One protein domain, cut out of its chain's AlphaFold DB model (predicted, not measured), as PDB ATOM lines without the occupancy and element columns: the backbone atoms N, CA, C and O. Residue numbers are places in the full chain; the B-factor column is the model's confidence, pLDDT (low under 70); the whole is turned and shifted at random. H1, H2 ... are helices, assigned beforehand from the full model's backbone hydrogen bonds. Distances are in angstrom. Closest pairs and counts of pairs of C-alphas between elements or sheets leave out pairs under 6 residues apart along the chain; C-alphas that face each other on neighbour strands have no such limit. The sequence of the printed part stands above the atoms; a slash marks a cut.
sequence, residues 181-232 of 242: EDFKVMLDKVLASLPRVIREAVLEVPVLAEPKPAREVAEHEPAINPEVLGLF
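What this domain is: This is residues 181 to 232 of the 242 residues of the protein "Tetratricopeptide repeat protein" of Candidatus Eisenbacteria bacterium (UniProt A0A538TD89). An open, elongated chain has two helices, H1 and the shorter H2, meeting in a loose V at one end, and a short helix, H3, alone at the other end. The long unnamed stretch 203 to 214 spans the distance between them, and the last stretch, 221 to 232, folds back from H3 toward the middle. The printed part has 52 residues with three named helices, in the order H1, H2, H3, and no named strand; the class is all helix. The whole is loose, with a radius of gyration of the C-alphas of 14.3 A, and spans 40 by 22 by 14 A.

How they stand to each other: Begin with H1, residues 181 to 193, and go on over a tight link of 2 residues to H2, residues 196 to 202. The two are close but not clearly touching; look at their closest C-alphas, those of Leu 191 and Arg 199, 6.2 A apart. Their lines stand at a steep tilt of 39 degrees, and they run opposite ways. Farther on, H3, residues 215 to 220, is apart from both H1 and H2. In H1 and H2 every O i to N i+4 pair is within hydrogen-bond range; in H3 0 of 2 are, beside 3 of 3 O i to N i+3 pairs.

Where its parts are: Find C-alpha 181 at (-57.806, -36.487, -14.740); from there H1 runs 18.7 A to C-alpha 193. H2 begins at C-alpha 196, at (-61.490, -18.950, 1.918), and covers 10.0 A. H3 covers 9.9 A and ends at C-alpha 220, at (-36.915, -22.318, -26.473).

The domain as a whole: The two C-alphas farthest apart are those of Arg 196 and Glu 219, at 40.5 A. The link from H2 to H3 is long, with 12 residues. The printed part has no cut, and no printed residue is under 70 in pLDDT.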
ATOM      1  N   GLU A 181     -56.495 -36.461 -15.395       90.06
ATOM      2  CA  GLU A 181     -57.806 -36.487 -14.740       90.06
ATOM      3  C   GLU A 181     -57.672 -36.718 -13.230       90.06
ATOM      4  O   GLU A 181     -58.214 -35.950 -12.434       90.06
ATOM      5  N   ASP A 182     -56.883 -37.714 -12.815       91.50
ATOM      6  CA  ASP A 182     -56.650 -37.990 -11.393       91.50
ATOM      7  C   ASP A 182     -55.950 -36.815 -10.708       91.50
ATOM      8  O   ASP A 182     -56.320 -36.423  -9.595       91.50
ATOM      9  N   PHE A 183     -54.971 -36.207 -11.387       89.19
ATOM     10  CA  PHE A 183     -54.317 -34.993 -10.916       89.19
ATOM     11  C   PHE A 183     -55.328 -33.866 -10.705       89.19
ATOM     12  O   PHE A 183     -55.350 -33.255  -9.635       89.19
ATOM     13  N   LYS A 184     -56.216 -33.625 -11.680       89.38
ATOM     14  CA  LYS A 184     -57.270 -32.613 -11.571       89.38
ATOM     15  C   LYS A 184     -58.210 -32.889 -10.397       89.38
ATOM     16  O   LYS A 184     -58.493 -31.976  -9.623       89.38
ATOM     17  N   VAL A 185     -58.656 -34.132 -10.222       92.81
ATOM     18  CA  VAL A 185     -59.523 -34.525  -9.099       92.81
ATOM     19  C   VAL A 185     -58.846 -34.250  -7.755       92.81
ATOM     20  O   VAL A 185     -59.492 -33.770  -6.819       92.81
ATOM     21  N   MET A 186     -57.553 -34.545  -7.628       92.19
ATOM     22  CA  MET A 186     -56.797 -34.256  -6.407       92.19
ATOM     23  C   MET A 186     -56.605 -32.758  -6.190       92.19
ATOM     24  O   MET A 186     -56.815 -32.282  -5.073       92.19
ATOM     25  N   LEU A 187     -56.273 -32.013  -7.242       89.94
ATOM     26  CA  LEU A 187     -56.134 -30.564  -7.182       89.94
ATOM     27  C   LEU A 187     -57.438 -29.906  -6.720       89.94
ATOM     28  O   LEU A 187     -57.416 -29.106  -5.787       89.94
ATOM     29  N   ASP A 188     -58.578 -30.296  -7.288       90.00
ATOM     30  CA  ASP A 188     -59.891 -29.757  -6.923       90.00
ATOM     31  C   ASP A 188     -60.217 -30.030  -5.439       90.00
ATOM     32  O   ASP A 188     -60.705 -29.142  -4.729       90.00
ATOM     33  N   LYS A 189     -59.874 -31.220  -4.920       92.88
ATOM     34  CA  LYS A 189     -60.003 -31.549  -3.485       92.88
ATOM     35  C   LYS A 189     -59.119 -30.662  -2.607       92.88
ATOM     36  O   LYS A 189     -59.587 -30.173  -1.575       92.88
ATOM     37  N   VAL A 190     -57.866 -30.433  -3.007       91.75
ATOM     38  CA  VAL A 190     -56.944 -29.556  -2.272       91.75
ATOM     39  C   VAL A 190     -57.499 -28.136  -2.251       91.75
ATOM     40  O   VAL A 190     -57.694 -27.589  -1.166       91.75
ATOM     41  N   LEU A 191     -57.863 -27.579  -3.411       89.38
ATOM     42  CA  LEU A 191     -58.420 -26.229  -3.535       89.38
ATOM     43  C   LEU A 191     -59.687 -26.038  -2.689       89.38
ATOM     44  O   LEU A 191     -59.850 -24.993  -2.055       89.38
ATOM     45  N   ALA A 192     -60.559 -27.047  -2.621       90.31
ATOM     46  CA  ALA A 192     -61.761 -27.011  -1.791       90.31
ATOM     47  C   ALA A 192     -61.463 -26.990  -0.281       90.31
ATOM     48  O   ALA A 192     -62.215 -26.376   0.478       90.31
ATOM     49  N   SER A 193     -60.369 -27.624   0.157       94.19
ATOM     50  CA  SER A 193     -59.975 -27.675   1.572       94.19
ATOM     51  C   SER A 193     -59.241 -26.421   2.064       94.19
ATOM     52  O   SER A 193     -59.138 -26.202   3.272       94.19
ATOM     53  N   LEU A 194     -58.765 -25.565   1.150       93.12
ATOM     54  CA  LEU A 194     -58.062 -24.332   1.505       93.12
ATOM     55  C   LEU A 194     -58.980 -23.315   2.215       93.12
ATOM     56  O   LEU A 194     -60.150 -23.158   1.840       93.12
ATOM     57  N   PRO A 195     -58.453 -22.538   3.186       95.50
ATOM     58  CA  PRO A 195     -59.151 -21.392   3.763       95.50
ATOM     59  C   PRO A 195     -59.642 -20.422   2.687       95.50
ATOM     60  O   PRO A 195     -58.949 -20.180   1.699       95.50
ATOM     61  N   ARG A 196     -60.816 -19.812   2.906       89.88
ATOM     62  CA  ARG A 196     -61.490 -18.950   1.918       89.88
ATOM     63  C   ARG A 196     -60.566 -17.894   1.300       89.88
ATOM     64  O   ARG A 196     -60.561 -17.757   0.086       89.88
ATOM     65  N   VAL A 197     -59.770 -17.210   2.125       90.12
ATOM     66  CA  VAL A 197     -58.849 -16.148   1.683       90.12
ATOM     67  C   VAL A 197     -57.814 -16.672   0.680       90.12
ATOM     68  O   VAL A 197     -57.541 -16.020  -0.320       90.12
ATOM     69  N   ILE A 198     -57.261 -17.863   0.922       87.62
ATOM     70  CA  ILE A 198     -56.270 -18.480   0.030       87.62
ATOM     71  C   ILE A 198     -56.966 -19.004  -1.221       87.62
ATOM     72  O   ILE A 198     -56.494 -18.753  -2.323       87.62
ATOM     73  N   ARG A 199     -58.110 -19.681  -1.057       87.00
ATOM     74  CA  ARG A 199     -58.894 -20.236  -2.165       87.00
ATOM     75  C   ARG A 199     -59.289 -19.159  -3.177       87.00
ATOM     76  O   ARG A 199     -59.129 -19.374  -4.369       87.00
ATOM     77  N   GLU A 200     -59.766 -18.004  -2.716       85.25
ATOM     78  CA  GLU A 200     -60.110 -16.875  -3.592       85.25
ATOM     79  C   GLU A 200     -58.887 -16.345  -4.357       85.25
ATOM     80  O   GLU A 200     -59.003 -16.049  -5.540       85.25
ATOM     81  N   ALA A 201     -57.707 -16.304  -3.727       84.00
ATOM     82  CA  ALA A 201     -56.478 -15.848  -4.375       84.00
ATOM     83  C   ALA A 201     -55.935 -16.836  -5.425       84.00
ATOM     84  O   ALA A 201     -55.459 -16.417  -6.477       84.00
ATOM     85  N   VAL A 202     -55.999 -18.147  -5.164       83.69
ATOM     86  CA  VAL A 202     -55.467 -19.162  -6.096       83.69
ATOM     87  C   VAL A 202     -56.394 -19.442  -7.276       83.69
ATOM     88  O   VAL A 202     -55.916 -19.907  -8.303       83.69
ATOM     89  N   LEU A 203     -57.690 -19.120  -7.185       76.44
ATOM     90  CA  LEU A 203     -58.618 -19.232  -8.320       76.44
ATOM     91  C   LEU A 203     -58.259 -18.293  -9.484       76.44
ATOM     92  O   LEU A 203     -58.676 -18.537 -10.613       76.44
ATOM     93  N   GLU A 204     -57.473 -17.245  -9.229       78.50
ATOM     94  CA  GLU A 204     -56.933 -16.369 -10.275       78.50
ATOM     95  C   GLU A 204     -55.690 -16.958 -10.969       78.50
ATOM     96  O   GLU A 204     -55.225 -16.404 -11.967       78.50
ATOM     97  N   VAL A 205     -55.142 -18.068 -10.461       81.88
ATOM     98  CA  VAL A 205     -53.935 -18.716 -10.984       81.88
ATOM     99  C   VAL A 205     -54.336 -19.977 -11.753       81.88
ATOM    100  O   VAL A 205     -54.680 -20.986 -11.135       81.88
ATOM    101  N   PRO A 206     -54.308 -19.965 -13.099       80.50
ATOM    102  CA  PRO A 206     -54.584 -21.169 -13.867       80.50
ATOM    103  C   PRO A 206     -53.506 -22.223 -13.585       80.50
ATOM    104  O   PRO A 206     -52.314 -21.945 -13.703       80.50
ATOM    105  N   VAL A 207     -53.936 -23.436 -13.236       83.38
ATOM    106  CA  VAL A 207     -53.063 -24.609 -13.116       83.38
ATOM    107  C   VAL A 207     -53.316 -25.499 -14.323       83.38
ATOM    108  O   VAL A 207     -54.437 -25.968 -14.526       83.38
ATOM    109  N   LEU A 208     -52.282 -25.704 -15.135       82.31
ATOM    110  CA  LEU A 208     -52.325 -26.559 -16.317       82.31
ATOM    111  C   LEU A 208     -51.568 -27.854 -16.021       82.31
ATOM    112  O   LEU A 208     -50.472 -27.816 -15.467       82.31
ATOM    113  N   ALA A 209     -52.173 -28.987 -16.372       84.38
ATOM    114  CA  ALA A 209     -51.528 -30.291 -16.333       84.38
ATOM    115  C   ALA A 209     -51.158 -30.676 -17.765       84.38
ATOM    116  O   ALA A 209     -52.032 -30.994 -18.572       84.38
ATOM    117  N   GLU A 210     -49.871 -30.605 -18.073       83.25
ATOM    118  CA  GLU A 210     -49.321 -30.936 -19.384       83.25
ATOM    119  C   GLU A 210     -48.444 -32.192 -19.272       83.25
ATOM    120  O   GLU A 210     -47.985 -32.528 -18.174       83.25
ATOM    121  N   PRO A 211     -48.224 -32.925 -20.377       82.69
ATOM    122  CA  PRO A 211     -47.205 -33.965 -20.412       82.69
ATOM    123  C   PRO A 211     -45.840 -33.413 -19.982       82.69
ATOM    124  O   PRO A 211     -45.576 -32.218 -20.123       82.69
ATOM    125  N   LYS A 212     -44.959 -34.294 -19.493       83.44
ATOM    126  CA  LYS A 212     -43.561 -33.932 -19.228       83.44
ATOM    127  C   LYS A 212     -42.937 -33.244 -20.452       83.44
ATOM    128  O   LYS A 212     -43.306 -33.586 -21.581       83.44
ATOM    129  N   PRO A 213     -42.001 -32.302 -20.237       83.75
ATOM    130  CA  PRO A 213     -41.330 -31.639 -21.340       83.75
ATOM    131  C   PRO A 213     -40.657 -32.673 -22.246       83.75
ATOM    132  O   PRO A 213     -40.203 -33.726 -21.798       83.75
ATOM    133  N   ALA A 214     -40.606 -32.350 -23.530       84.31
ATOM    134  CA  ALA A 214     -39.839 -33.081 -24.522       84.31
ATOM    135  C   ALA A 214     -38.654 -32.220 -24.978       84.31
ATOM    136  O   ALA A 214     -38.579 -31.028 -24.662       84.31
ATOM    137  N   ARG A 215     -37.720 -32.816 -25.723       82.62
ATOM    138  CA  ARG A 215     -36.462 -32.165 -26.121       82.62
ATOM    139  C   ARG A 215     -36.668 -30.832 -26.847       82.62
ATOM    140  O   ARG A 215     -35.839 -29.939 -26.721       82.62
ATOM    141  N   GLU A 216     -37.772 -30.670 -27.566       84.69
ATOM    142  CA  GLU A 216     -38.125 -29.447 -28.292       84.69
ATOM    143  C   GLU A 216     -38.283 -28.231 -27.358       84.69
ATOM    144  O   GLU A 216     -38.072 -27.086 -27.768       84.69
ATOM    145  N   VAL A 217     -38.619 -28.465 -26.083       79.81
ATOM    146  CA  VAL A 217     -38.722 -27.412 -25.062       79.81
ATOM    147  C   VAL A 217     -37.352 -26.796 -24.778       79.81
ATOM    148  O   VAL A 217     -37.258 -25.579 -24.625       79.81
ATOM    149  N   ALA A 218     -36.285 -27.598 -24.800       78.62
ATOM    150  CA  ALA A 218     -34.923 -27.138 -24.538       78.62
ATOM    151  C   ALA A 218     -34.446 -26.067 -25.536       78.62
ATOM    152  O   ALA A 218     -33.630 -25.216 -25.190       78.62
ATOM    153  N   GLU A 219     -34.972 -26.071 -26.767       81.25
ATOM    154  CA  GLU A 219     -34.617 -25.091 -27.803       81.25
ATOM    155  C   GLU A 219     -35.111 -23.675 -27.472       81.25
ATOM    156  O   GLU A 219     -34.488 -22.682 -27.853       81.25
ATOM    157  N   HIS A 220     -36.234 -23.579 -26.763       82.31
ATOM    158  CA  HIS A 220     -36.915 -22.318 -26.473       82.31
ATOM    159  C   HIS A 220     -36.728 -21.897 -25.011       82.31
ATOM    160  O   HIS A 220     -36.683 -20.703 -24.705       82.31
ATOM    161  N   GLU A 221     -36.579 -22.873 -24.117       82.31
ATOM    162  CA  GLU A 221     -36.416 -22.702 -22.680       82.31
ATOM    163  C   GLU A 221     -35.291 -23.613 -22.156       82.31
ATOM    164  O   GLU A 221     -35.559 -24.634 -21.524       82.31
ATOM    165  N   PRO A 222     -34.013 -23.235 -22.351       75.06
ATOM    166  CA  PRO A 222     -32.859 -24.095 -22.048       75.06
ATOM    167  C   PRO A 222     -32.699 -24.435 -20.560       75.06
ATOM    168  O   PRO A 222     -31.945 -25.322 -20.196       75.06
ATOM    169  N   ALA A 223     -33.413 -23.729 -19.689       78.31
ATOM    170  CA  ALA A 223     -33.403 -23.970 -18.253       78.31
ATOM    171  C   ALA A 223     -34.499 -24.948 -17.789       78.31
ATOM    172  O   ALA A 223     -34.678 -25.129 -16.586       78.31
ATOM    173  N   ILE A 224     -35.277 -25.525 -18.712       84.88
ATOM    174  CA  ILE A 224     -36.169 -26.649 -18.425       84.88
ATOM    175  C   ILE A 224     -35.415 -27.934 -18.766       84.88
ATOM    176  O   ILE A 224     -35.092 -28.183 -19.926       84.88
ATOM    177  N   ASN A 225     -35.148 -28.749 -17.748       89.88
ATOM    178  CA  ASN A 225     -34.564 -30.080 -17.898       89.88
ATOM    179  C   ASN A 225     -35.676 -31.163 -17.972       89.88
ATOM    180  O   ASN A 225     -36.849 -30.855 -17.721       89.88
ATOM    181  N   PRO A 226     -35.345 -32.423 -18.310       89.81
ATOM    182  CA  PRO A 226     -36.327 -33.511 -18.431       89.81
ATOM    183  C   PRO A 226     -37.054 -33.879 -17.132       89.81
ATOM    184  O   PRO A 226     -38.114 -34.512 -17.152       89.81
ATOM    185  N   GLU A 227     -36.495 -33.487 -15.991       88.00
ATOM    186  CA  GLU A 227     -36.987 -33.853 -14.667       88.00
ATOM    187  C   GLU A 227     -37.901 -32.797 -14.037       88.00
ATOM    188  O   GLU A 227     -38.492 -33.045 -12.983       88.00
ATOM    189  N   VAL A 228     -38.084 -31.636 -14.681       85.56
ATOM    190  CA  VAL A 228     -39.006 -30.594 -14.209       85.56
ATOM    191  C   VAL A 228     -40.429 -31.156 -14.106       85.56
ATOM    192  O   VAL A 228     -41.032 -31.568 -15.096       85.56
ATOM    193  N   LEU A 229     -40.994 -31.124 -12.895       78.88
ATOM    194  CA  LEU A 229     -42.369 -31.568 -12.616       78.88
ATOM    195  C   LEU A 229     -43.374 -30.417 -12.519       78.88
ATOM    196  O   LEU A 229     -44.579 -30.649 -12.433       78.88
ATOM    197  N   GLY A 230     -42.895 -29.176 -12.503       77.31
ATOM    198  CA  GLY A 230     -43.747 -28.000 -12.431       77.31
ATOM    199  C   GLY A 230     -42.975 -26.717 -12.697       77.31
ATOM    200  O   GLY A 230     -41.841 -26.547 -12.245       77.31
ATOM    201  N   LEU A 231     -43.625 -25.798 -13.406       74.12
ATOM    202  CA  LEU A 231     -43.118 -24.463 -13.685       74.12
ATOM    203  C   LEU A 231     -44.129 -23.431 -13.189       74.12
ATOM    204  O   LEU A 231     -45.296 -23.449 -13.575       74.12
ATOM    205  N   PHE A 232     -43.674 -22.498 -12.357       77.88
ATOM    206  CA  PHE A 232     -44.465 -21.323 -12.011       77.88
ATOM    207  C   PHE A 232     -44.086 -20.153 -12.919       77.88
ATOM    208  O   PHE A 232     -42.966 -19.642 -12.858       77.88
TER     209      PHE A 232